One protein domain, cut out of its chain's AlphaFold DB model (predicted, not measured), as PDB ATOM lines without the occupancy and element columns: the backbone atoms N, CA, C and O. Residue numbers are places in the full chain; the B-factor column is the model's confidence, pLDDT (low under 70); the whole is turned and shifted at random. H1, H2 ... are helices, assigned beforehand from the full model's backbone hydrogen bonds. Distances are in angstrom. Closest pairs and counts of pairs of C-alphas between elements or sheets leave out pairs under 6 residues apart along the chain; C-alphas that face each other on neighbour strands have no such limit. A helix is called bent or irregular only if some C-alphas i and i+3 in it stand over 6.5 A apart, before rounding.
ATOM      1  N   ILE A 422     143.459 204.696 127.855       67.31
ATOM      2  CA  ILE A 422     142.707 204.775 129.114       67.31
ATOM      3  C   ILE A 422     143.584 205.340 130.232       67.31
ATOM      4  O   ILE A 422     143.140 206.227 130.951       67.31
ATOM      5  N   ASP A 423     144.837 204.892 130.337       65.88
ATOM      6  CA  ASP A 423     145.779 205.375 131.354       65.88
ATOM      7  C   ASP A 423     146.014 206.888 131.231       65.88
ATOM      8  O   ASP A 423     146.031 207.618 132.225       65.88
ATOM      9  N   LEU A 424     146.149 207.377 129.994       70.12
ATOM     10  CA  LEU A 424     146.301 208.804 129.717       70.12
ATOM     11  C   LEU A 424     145.014 209.587 129.988       70.12
ATOM     12  O   LEU A 424     145.087 210.685 130.534       70.12
ATOM     13  N   LEU A 425     143.844 209.044 129.639       70.12
ATOM     14  CA  LEU A 425     142.548 209.680 129.901       70.12
ATOM     15  C   LEU A 425     142.225 209.749 131.400       70.12
ATOM     16  O   LEU A 425     141.756 210.782 131.867       70.12
ATOM     17  N   ALA A 426     142.541 208.702 132.164       65.12
ATOM     18  CA  ALA A 426     142.425 208.705 133.620       65.12
ATOM     19  C   ALA A 426     143.361 209.761 134.234       65.12
ATOM     20  O   ALA A 426     142.966 210.548 135.094       65.12
ATOM     21  N   GLY A 427     144.595 209.837 133.725       63.00
ATOM     22  CA  GLY A 427     145.529 210.915 134.032       63.00
ATOM     23  C   GLY A 427     144.952 212.304 133.777       63.00
ATOM     24  O   GLY A 427     145.023 213.184 134.630       63.00
ATOM     25  N   ILE A 428     144.341 212.490 132.608       66.06
ATOM     26  CA  ILE A 428     143.692 213.739 132.213       66.06
ATOM     27  C   ILE A 428     142.545 214.105 133.164       66.06
ATOM     28  O   ILE A 428     142.449 215.268 133.554       66.06
ATOM     29  N   ASP A 429     141.700 213.144 133.554       65.25
ATOM     30  CA  ASP A 429     140.565 213.358 134.473       65.25
ATOM     31  C   ASP A 429     141.009 214.032 135.765       65.25
ATOM     32  O   ASP A 429     140.487 215.061 136.195       65.25
ATOM     33  N   SER A 430     142.076 213.485 136.334       57.16
ATOM     34  CA  SER A 430     142.598 213.925 137.613       57.16
ATOM     35  C   SER A 430     143.292 215.286 137.567       57.16
ATOM     36  O   SER A 430     143.409 215.941 138.603       57.16
ATOM     37  N   LEU A 431     143.805 215.694 136.405       56.31
ATOM     38  CA  LEU A 431     144.670 216.871 136.262       56.31
ATOM     39  C   LEU A 431     143.976 218.076 135.635       56.31
ATOM     40  O   LEU A 431     144.351 219.223 135.892       56.31
ATOM     41  N   PHE A 432     142.962 217.819 134.814       60.81
ATOM     42  CA  PHE A 432     142.250 218.821 134.039       60.81
ATOM     43  C   PHE A 432     140.780 218.725 134.400       60.81
ATOM     44  O   PHE A 432     140.000 218.073 133.712       60.81
ATOM     45  N   ARG A 433     140.408 219.407 135.490       52.62
ATOM     46  CA  ARG A 433     139.103 219.265 136.154       52.62
ATOM     47  C   ARG A 433     137.865 219.415 135.259       52.62
ATOM     48  O   ARG A 433     136.810 219.015 135.717       52.62
ATOM     49  N   THR A 434     137.948 219.943 134.030       56.66
ATOM     50  CA  THR A 434     136.794 220.008 133.095       56.66
ATOM     51  C   THR A 434     137.133 220.447 131.665       56.66
ATOM     52  O   THR A 434     136.319 220.279 130.753       56.66
ATOM     53  N   GLU A 435     138.279 221.094 131.459       67.06
ATOM     54  CA  GLU A 435     138.539 221.879 130.247       67.06
ATOM     55  C   GLU A 435     138.685 221.007 128.997       67.06
ATOM     56  O   GLU A 435     138.011 221.246 127.996       67.06
ATOM     57  N   LEU A 436     139.503 219.953 129.077       71.88
ATOM     58  CA  LEU A 436     139.742 219.052 127.950       71.88
ATOM     59  C   LEU A 436     138.553 218.112 127.699       71.88
ATOM     60  O   LEU A 436     138.245 217.814 126.548       71.88
ATOM     61  N   TRP A 437     137.834 217.714 128.753       76.75
ATOM     62  CA  TRP A 437     136.714 216.761 128.713       76.75
ATOM     63  C   TRP A 437     135.619 217.144 127.726       76.75
ATOM     64  O   TRP A 437     135.028 216.281 127.082       76.75
ATOM     65  N   ASN A 438     135.370 218.446 127.587       77.56
ATOM     66  CA  ASN A 438     134.318 218.970 126.724       77.56
ATOM     67  C   ASN A 438     134.775 219.253 125.288       77.56
ATOM     68  O   ASN A 438     133.945 219.607 124.443       77.56
ATOM     69  N   VAL A 439     136.068 219.106 124.992       81.69
ATOM     70  CA  VAL A 439     136.613 219.340 123.655       81.69
ATOM     71  C   VAL A 439     136.177 218.200 122.733       81.69
ATOM     72  O   VAL A 439     136.415 217.035 123.052       81.69
ATOM     73  N   PRO A 440     135.548 218.493 121.578       87.06
ATOM     74  CA  PRO A 440     135.302 217.483 120.557       87.06
ATOM     75  C   PRO A 440     136.619 216.860 120.091       87.06
ATOM     76  O   PRO A 440     137.546 217.598 119.753       87.06
ATOM     77  N   VAL A 441     136.689 215.532 119.990       87.25
ATOM     78  CA  VAL A 441     137.912 214.827 119.554       87.25
ATOM     79  C   VAL A 441     138.359 215.273 118.159       87.25
ATOM     80  O   VAL A 441     139.546 215.335 117.866       87.25
ATOM     81  N   SER A 442     137.412 215.711 117.325       84.00
ATOM     82  CA  SER A 442     137.655 216.284 115.999       84.00
ATOM     83  C   SER A 442     138.459 217.596 116.005       84.00
ATOM     84  O   SER A 442     138.876 218.054 114.943       84.00
ATOM     85  N   ARG A 443     138.582 218.277 117.155       82.75
ATOM     86  CA  ARG A 443     139.365 219.518 117.312       82.75
ATOM     87  C   ARG A 443     140.794 219.260 117.780       82.75
ATOM     88  O   ARG A 443     141.583 220.201 117.817       82.75
ATOM     89  N   LEU A 444     141.116 218.024 118.146       83.06
ATOM     90  CA  LEU A 444     142.452 217.652 118.574       83.06
ATOM     91  C   LEU A 444     143.390 217.517 117.361       83.06
ATOM     92  O   LEU A 444     142.937 217.131 116.278       83.06
ATOM     93  N   PRO A 445     144.696 217.799 117.519       81.12
ATOM     94  CA  PRO A 445     145.695 217.528 116.489       81.12
ATOM     95  C   PRO A 445     145.648 216.058 116.073       81.12
ATOM     96  O   PRO A 445     145.741 215.177 116.925       81.12
ATOM     97  N   ASP A 446     145.482 215.784 114.780       79.38
ATOM     98  CA  ASP A 446     145.353 214.415 114.278       79.38
ATOM     99  C   ASP A 446     146.743 213.818 113.970       79.38
ATOM    100  O   ASP A 446     147.385 214.238 113.003       79.38
ATOM    101  N   PRO A 447     147.230 212.849 114.767       67.94
ATOM    102  CA  PRO A 447     148.585 212.287 114.658       67.94
ATOM    103  C   PRO A 447     148.767 211.397 113.421       67.94
ATOM    104  O   PRO A 447     149.887 211.125 112.996       67.94
ATOM    105  N   GLY A 448     147.671 210.930 112.824       66.31
ATOM    106  CA  GLY A 448     147.692 210.088 111.640       66.31
ATOM    107  C   GLY A 448     146.363 210.190 110.920       66.31
ATOM    108  O   GLY A 448     145.344 209.877 111.519       66.31
ATOM    109  N   GLN A 449     146.383 210.606 109.651       69.25
ATOM    110  CA  GLN A 449     145.216 210.909 108.808       69.25
ATOM    111  C   GLN A 449     143.956 210.084 109.167       69.25
ATOM    112  O   GLN A 449     143.802 208.919 108.768       69.25
ATOM    113  N   GLY A 450     143.063 210.698 109.944       81.38
ATOM    114  CA  GLY A 450     141.766 210.184 110.367       81.38
ATOM    115  C   GLY A 450     141.739 209.409 111.690       81.38
ATOM    116  O   GLY A 450     140.827 208.604 111.852       81.38
ATOM    117  N   THR A 451     142.688 209.568 112.621       88.75
ATOM    118  CA  THR A 451     142.674 208.820 113.901       88.75
ATOM    119  C   THR A 451     141.445 209.191 114.726       88.75
ATOM    120  O   THR A 451     140.642 208.317 115.057       88.75
ATOM    121  N   TRP A 452     141.229 210.488 114.953       90.25
ATOM    122  CA  TRP A 452     140.068 210.983 115.696       90.25
ATOM    123  C   TRP A 452     138.748 210.710 114.982       90.25
ATOM    124  O   TRP A 452     137.779 210.318 115.618       90.25
ATOM    125  N   SER A 453     138.723 210.829 113.654       88.31
ATOM    126  CA  SER A 453     137.527 210.549 112.853       88.31
ATOM    127  C   SER A 453     137.130 209.071 112.862       88.31
ATOM    128  O   SER A 453     135.940 208.771 112.832       88.31
ATOM    129  N   ARG A 454     138.096 208.139 112.908       89.06
ATOM    130  CA  ARG A 454     137.807 206.703 113.066       89.06
ATOM    131  C   ARG A 454     137.201 206.412 114.435       89.06
ATOM    132  O   ARG A 454     136.189 205.726 114.485       89.06
ATOM    133  N   LEU A 455     137.778 206.964 115.505       87.75
ATOM    134  CA  LEU A 455     137.247 206.808 116.865       87.75
ATOM    135  C   LEU A 455     135.854 207.433 117.005       87.75
ATOM    136  O   LEU A 455     134.939 206.782 117.496       87.75
ATOM    137  N   GLU A 456     135.673 208.659 116.511       90.56
ATOM    138  CA  GLU A 456     134.387 209.358 116.543       90.56
ATOM    139  C   GLU A 456     133.308 208.578 115.787       90.56
ATOM    140  O   GLU A 456     132.227 208.347 116.324       90.56
ATOM    141  N   LYS A 457     133.611 208.102 114.573       89.44
ATOM    142  CA  LYS A 457     132.678 207.280 113.800       89.44
ATOM    143  C   LYS A 457     132.328 205.978 114.527       89.44
ATOM    144  O   LYS A 457     131.154 205.645 114.617       89.44
ATOM    145  N   ALA A 458     133.325 205.269 115.049       88.25
ATOM    146  CA  ALA A 458     133.125 203.988 115.716       88.25
ATOM    147  C   ALA A 458     132.228 204.107 116.960       88.25
ATOM    148  O   ALA A 458     131.358 203.269 117.179       88.25
ATOM    149  N   ILE A 459     132.392 205.181 117.741       86.06
ATOM    150  CA  ILE A 459     131.542 205.479 118.903       86.06
ATOM    151  C   ILE A 459     130.116 205.861 118.472       86.06
ATOM    152  O   ILE A 459     129.140 205.429 119.084       86.06
ATOM    153  N   LEU A 460     129.964 206.650 117.405       85.31
ATOM    154  CA  LEU A 460     128.641 207.012 116.884       85.31
ATOM    155  C   LEU A 460     127.883 205.793 116.330       85.31
ATOM    156  O   LEU A 460     126.674 205.678 116.540       85.31
ATOM    157  N   ASP A 461     128.584 204.861 115.683       85.12
ATOM    158  CA  ASP A 461     127.997 203.662 115.075       85.12
ATOM    159  C   ASP A 461     127.421 202.681 116.124       85.12
ATOM    160  O   ASP A 461     126.473 201.954 115.820       85.12
ATOM    161  N   VAL A 462     127.898 202.704 117.379       81.31
ATOM    162  CA  VAL A 462     127.328 201.910 118.494       81.31
ATOM    163  C   VAL A 462     126.149 202.581 119.212       81.31
ATOM    164  O   VAL A 462     125.691 202.108 120.252       81.31
ATOM    165  N   GLY A 463     125.600 203.655 118.636       74.06
ATOM    166  CA  GLY A 463     124.372 204.291 119.118       74.06
ATOM    167  C   GLY A 463     124.591 205.383 120.165       74.06
ATOM    168  O   GLY A 463     123.661 205.704 120.909       74.06
ATOM    169  N   PHE A 464     125.789 205.974 120.226       78.38
ATOM    170  CA  PHE A 464     126.022 207.174 121.026       78.38
ATOM    171  C   PHE A 464     125.081 208.302 120.575       78.38
ATOM    172  O   PHE A 464     124.989 208.637 119.396       78.38
ATOM    173  N   THR A 465     124.350 208.886 121.527       69.81
ATOM    174  CA  THR A 465     123.281 209.863 121.239       69.81
ATOM    175  C   THR A 465     123.787 211.302 121.099       69.81
ATOM    176  O   THR A 465     123.013 212.203 120.765       69.81
ATOM    177  N   GLY A 466     125.078 211.538 121.346       70.38
ATOM    178  CA  GLY A 466     125.702 212.847 121.193       70.38
ATOM    179  C   GLY A 466     125.910 213.241 119.729       70.38
ATOM    180  O   GLY A 466     126.149 212.413 118.858       70.38
ATOM    181  N   ILE A 467     125.853 214.549 119.456       70.81
ATOM    182  CA  ILE A 467     126.068 215.114 118.107       70.81
ATOM    183  C   ILE A 467     127.551 215.036 117.695       70.81
ATOM    184  O   ILE A 467     127.866 215.047 116.507       70.81
ATOM    185  N   ARG A 468     128.461 215.013 118.675       81.69
ATOM    186  CA  ARG A 468     129.917 214.909 118.509       81.69
ATOM    187  C   ARG A 468     130.500 214.149 119.681       81.69
ATOM    188  O   ARG A 468     130.011 214.327 120.796       81.69
ATOM    189  N   VAL A 469     131.565 213.404 119.422       85.12
ATOM    190  CA  VAL A 469     132.333 212.712 120.460       85.12
ATOM    191  C   VAL A 469     133.334 213.687 121.073       85.12
ATOM    192  O   VAL A 469     134.072 214.382 120.370       85.12
ATOM    193  N   ARG A 470     133.337 213.772 122.394       87.00
ATOM    194  CA  ARG A 470     134.227 214.589 123.215       87.00
ATOM    195  C   ARG A 470     135.336 213.728 123.803       87.00
ATOM    196  O   ARG A 470     135.228 212.506 123.842       87.00
ATOM    197  N   VAL A 471     136.397 214.366 124.288       82.69
ATOM    198  CA  VAL A 471     137.482 213.663 124.992       82.69
ATOM    199  C   VAL A 471     136.943 212.856 126.169       82.69
ATOM    200  O   VAL A 471     137.368 211.722 126.353       82.69
ATOM    201  N   GLY A 472     135.981 213.399 126.917       77.94
ATOM    202  CA  GLY A 472     135.382 212.676 128.035       77.94
ATOM    203  C   GLY A 472     134.618 211.421 127.629       77.94
ATOM    204  O   GLY A 472     134.693 210.405 128.313       77.94
ATOM    205  N   ASP A 473     133.978 211.449 126.461       82.06
ATOM    206  CA  ASP A 473     133.274 210.283 125.932       82.06
ATOM    207  C   ASP A 473     134.278 209.152 125.624       82.06
ATOM    208  O   ASP A 473     133.981 207.983 125.850       82.06
ATOM    209  N   LEU A 474     135.512 209.466 125.196       80.31
ATOM    210  CA  LEU A 474     136.554 208.443 124.997       80.31
ATOM    211  C   LEU A 474     136.868 207.664 126.278       80.31
ATOM    212  O   LEU A 474     137.220 206.489 126.193       80.31
ATOM    213  N   PHE A 475     136.760 208.306 127.444       74.75
ATOM    214  CA  PHE A 475     136.972 207.647 128.729       74.75
ATOM    215  C   PHE A 475     135.812 206.706 129.062       74.75
ATOM    216  O   PHE A 475     136.050 205.562 129.439       74.75
ATOM    217  N   GLU A 476     134.567 207.137 128.834       71.56
ATOM    218  CA  GLU A 476     133.378 206.296 129.037       71.56
ATOM    219  C   GLU A 476     133.379 205.045 128.147       71.56
ATOM    220  O   GLU A 476     132.939 203.975 128.570       71.56
ATOM    221  N   PHE A 477     133.902 205.167 126.925       71.94
ATOM    222  CA  PHE A 477     134.014 204.058 125.979       71.94
ATOM    223  C   PHE A 477     135.330 203.280 126.087       71.94
ATOM    224  O   PHE A 477     135.486 202.286 125.376       71.94
ATOM    225  N   GLY A 478     136.258 203.694 126.959       68.00
ATOM    226  CA  GLY A 478     137.647 203.227 127.001       68.00
ATOM    227  C   GLY A 478     137.797 201.707 126.939       68.00
ATOM    228  O   GLY A 478     138.528 201.198 126.087       68.00
ATOM    229  N   ASP A 479     137.031 200.996 127.765       64.69
ATOM    230  CA  ASP A 479     137.079 199.534 127.897       64.69
ATOM    231  C   ASP A 479     136.632 198.783 126.633       64.69
ATOM    232  O   ASP A 479     137.028 197.638 126.425       64.69
ATOM    233  N   ILE A 480     135.823 199.420 125.779       72.19
ATOM    234  CA  ILE A 480     135.267 198.795 124.572       72.19
ATOM    235  C   ILE A 480     135.845 199.364 123.277       72.19
ATOM    236  O   ILE A 480     135.558 198.827 122.212       72.19
ATOM    237  N   LEU A 481     136.674 200.416 123.330       72.25
ATOM    238  CA  LEU A 481     137.229 201.068 122.136       72.25
ATOM    239  C   LEU A 481     137.968 200.087 121.217       72.25
ATOM    240  O   LEU A 481     137.867 200.204 119.999       72.25
ATOM    241  N   ALA A 482     138.691 199.120 121.785       75.62
ATOM    242  CA  ALA A 482     139.410 198.093 121.028       75.62
ATOM    243  C   ALA A 482     138.485 197.061 120.354       75.62
ATOM    244  O   ALA A 482     138.925 196.338 119.461       75.62
ATOM    245  N   GLU A 483     137.225 196.985 120.785       76.88
ATOM    246  CA  GLU A 483     136.212 196.067 120.264       76.88
ATOM    247  C   GLU A 483     135.331 196.714 119.186       76.88
ATOM    248  O   GLU A 483     134.539 196.022 118.545       76.88
ATOM    249  N   LEU A 484     135.454 198.031 118.973       79.06
ATOM    250  CA  LEU A 484     134.645 198.753 117.999       79.06
ATOM    251  C   LEU A 484     135.126 198.504 116.565       79.06
ATOM    252  O   LEU A 484     136.315 198.615 116.243       79.06
ATOM    253  N   ASP A 485     134.174 198.252 115.670       82.88
ATOM    254  CA  ASP A 485     134.452 198.060 114.250       82.88
ATOM    255  C   ASP A 485     135.170 199.284 113.654       82.88
ATOM    256  O   ASP A 485     134.708 200.423 113.717       82.88
ATOM    257  N   GLY A 486     136.330 199.040 113.038       82.00
ATOM    258  CA  GLY A 486     137.156 200.088 112.431       82.00
ATOM    259  C   GLY A 486     138.170 200.751 113.371       82.00
ATOM    260  O   GLY A 486     138.930 201.608 112.905       82.00
ATOM    261  N   VAL A 487     138.248 200.331 114.640       83.31
ATOM    262  CA  VAL A 487     139.286 200.748 115.593       83.31
ATOM    263  C   VAL A 487     140.312 199.628 115.755       83.31
ATOM    264  O   VAL A 487     140.039 198.575 116.316       83.31
ATOM    265  N   GLY A 488     141.520 199.842 115.229       82.62
ATOM    266  CA  GLY A 488     142.627 198.893 115.373       82.62
ATOM    267  C   GLY A 488     143.632 199.312 116.454       82.62
ATOM    268  O   GLY A 488     143.652 200.481 116.846       82.62
ATOM    269  N   PRO A 489     144.564 198.422 116.848       78.50
ATOM    270  CA  PRO A 489     145.623 198.737 117.816       78.50
ATOM    271  C   PRO A 489     146.423 200.000 117.461       78.50
ATOM    272  O   PRO A 489     146.682 200.834 118.319       78.50
ATOM    273  N   LYS A 490     146.719 200.206 116.168       82.31
ATOM    274  CA  LYS A 490     147.407 201.413 115.675       82.31
ATOM    275  C   LYS A 490     146.596 202.696 115.859       82.31
ATOM    276  O   LYS A 490     147.168 203.761 116.047       82.31
ATOM    277  N   THR A 491     145.268 202.621 115.764       85.94
ATOM    278  CA  THR A 491     144.390 203.780 115.987       85.94
ATOM    279  C   THR A 491     144.441 204.206 117.450       85.94
ATOM    280  O   THR A 491     144.557 205.395 117.724       85.94
ATOM    281  N   LEU A 492     144.426 203.241 118.374       82.94
ATOM    282  CA  LEU A 492     144.545 203.497 119.810       82.94
ATOM    283  C   LEU A 492     145.937 204.009 120.192       82.94
ATOM    284  O   LEU A 492     146.045 204.960 120.958       82.94
ATOM    285  N   GLU A 493     146.991 203.431 119.616       80.81
ATOM    286  CA  GLU A 493     148.372 203.883 119.810       80.81
ATOM    287  C   GLU A 493     148.564 205.332 119.343       80.81
ATOM    288  O   GLU A 493     149.073 206.166 120.087       80.81
ATOM    289  N   HIS A 494     148.095 205.663 118.137       84.81
ATOM    290  CA  HIS A 494     148.139 207.034 117.635       84.81
ATOM    291  C   HIS A 494     147.329 207.990 118.518       84.81
ATOM    292  O   HIS A 494     147.808 209.076 118.830       84.81
ATOM    293  N   ALA A 495     146.131 207.595 118.955       84.69
ATOM    294  CA  ALA A 495     145.313 208.414 119.845       84.69
ATOM    295  C   ALA A 495     146.014 208.676 121.187       84.69
ATOM    296  O   ALA A 495     146.034 209.815 121.650       84.69
ATOM    297  N   ALA A 496     146.653 207.657 121.771       81.62
ATOM    298  CA  ALA A 496     147.444 207.794 122.990       81.62
ATOM    299  C   ALA A 496     148.630 208.752 122.788       81.62
ATOM    300  O   ALA A 496     148.822 209.670 123.582       81.62
ATOM    301  N   LEU A 497     149.375 208.614 121.685       82.19
ATOM    302  CA  LEU A 497     150.469 209.528 121.335       82.19
ATOM    303  C   LEU A 497     149.990 210.977 121.187       82.19
ATOM    304  O   LEU A 497     150.652 211.896 121.665       82.19
ATOM    305  N   ALA A 498     148.833 211.194 120.561       84.44
ATOM    306  CA  ALA A 498     148.283 212.534 120.413       84.44
ATOM    307  C   ALA A 498     147.801 213.130 121.736       84.44
ATOM    308  O   ALA A 498     148.073 214.303 121.984       84.44
ATOM    309  N   LEU A 499     147.153 212.350 122.612       81.56
ATOM    310  CA  LEU A 499     146.824 212.815 123.964       81.56
ATOM    311  C   LEU A 499     148.081 213.157 124.763       81.56
ATOM    312  O   LEU A 499     148.129 214.213 125.387       81.56
ATOM    313  N   ALA A 500     149.116 212.317 124.705       80.88
ATOM    314  CA  ALA A 500     150.388 212.598 125.358       80.88
ATOM    315  C   ALA A 500     151.022 213.895 124.831       80.88
ATOM    316  O   ALA A 500     151.487 214.712 125.619       80.88
ATOM    317  N   GLN A 501     150.983 214.135 123.517       83.06
ATOM    318  CA  GLN A 501     151.487 215.377 122.928       83.06
ATOM    319  C   GLN A 501     150.676 216.603 123.378       83.06
ATOM    320  O   GLN A 501     151.259 217.620 123.743       83.06
ATOM    321  N   ILE A 502     149.344 216.499 123.439       78.94
ATOM    322  CA  ILE A 502     148.475 217.564 123.969       78.94
ATOM    323  C   ILE A 502     148.836 217.890 125.424       78.94
ATOM    324  O   ILE A 502     148.935 219.063 125.783       78.94
ATOM    325  N   LEU A 503     149.063 216.864 126.248       77.06
ATOM    326  CA  LEU A 503     149.483 217.007 127.644       77.06
ATOM    327  C   LEU A 503     150.865 217.662 127.782       77.06
ATOM    328  O   LEU A 503     151.100 218.415 128.724       77.06
ATOM    329  N   ILE A 504     151.776 217.384 126.852       79.19
ATOM    330  CA  ILE A 504     153.121 217.969 126.825       79.19
ATOM    331  C   ILE A 504     153.104 219.442 126.412       79.19
ATOM    332  O   ILE A 504     153.893 220.237 126.932       79.19
ATOM    333  N   ASP A 505     152.258 219.785 125.443       77.94
ATOM    334  CA  ASP A 505     152.183 221.137 124.894       77.94
ATOM    335  C   ASP A 505     151.368 222.067 125.798       77.94
ATOM    336  O   ASP A 505     151.550 223.282 125.769       77.94
ATOM    337  N   TRP A 506     150.492 221.526 126.640       70.31
ATOM    338  CA  TRP A 506     149.728 222.292 127.616       70.31
ATOM    339  C   TRP A 506     150.628 223.052 128.615       70.31
ATOM    340  O   TRP A 506     151.598 222.478 129.110       70.31
TER     341      TRP A 506
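AT A GLANCE: This is residues 422 to 506 of the 523 residues of an uncharacterized protein of Persicimonas caeni (UniProt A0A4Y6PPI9). Four helices stand in a loose ring: the longest, H5, runs along one side with H1 beside it, short H3 follows on the other side of H1, and H2 slants from H3 back to the first half of H5. Short H4 lies across one end of this ring, and part of the long link between H1 and H2, residues 436 to 444, passes over the opposite end. The printed part has 85 residues with five named helices, H1 to H5 in chain order, and no named strand; the class is all helix. The whole is compact, with a radius of gyration of the C-alphas of 11.7 A, and rounded, spanning 31 by 25 by 21 A.

HOW THE PARTS SIT: H5, residues 489 to 505, touches H1, residues 422 to 431, with residues 496 to 500 alone; the closest C-alphas, those of Leu 424 and Ala 496, are 6.9 A apart. The two run the same way at a shallow tilt of 22 degrees. H5 touches H2, residues 451 to 461, with residues 491 to 495 alone; the closest C-alphas are those of Thr 451 and Thr 491, 5.7 A. They run opposite ways at a steep tilt of 61 degrees. H1 also touches H3, residues 471 to 476, at a steep tilt of 62 degrees, with Leu 425 and Phe 475 closest, their C-alphas 6.0 A apart. The helix packing is mostly crossed, but only just: 1 of 3 touching pairs is at a shallow tilt. H2 and H3 are near each other, while H3 and H5 are apart. H4, residues 478 to 483, is close to but not clearly touching H2, about perpendicular at 87 degrees; their closest C-alphas are those of Leu 455 and Leu 481, 7.8 A. Every O i to N i+4 pair is within hydrogen-bond range in H1, H2 and H5; H3 has 1 of 2, and H4 has 0 of 2 but 2 of 3 O i to N i+3 pairs.

IN THESE COORDINATES: H5 measures 24.4 A from C-alpha 489 at (145.623, 198.737, 117.816) to C-alpha 505 at (152.183, 221.137, 124.894). H2 measures 15.6 A and H1 14.2 A, the latter beginning at C-alpha 422 at (142.707, 204.775, 129.114). H3 measures 9.4 A. H4 measures 9.9 A and is irregular: C-alphas 479 and 482 are 7.4 A apart.

THE WHOLE: The two farthest C-alphas, those of Gly 463 and Asp 505, are 33.0 A apart. The printed part has no cut. The link from H1 to H2, residues 432 to 450, is long; H2 to H3 is short, and H3 to H4 and H4 to H5 are tight. The mean pLDDT of the printed part is 77.2, and 18 residues are under 70, among them 426 to 435.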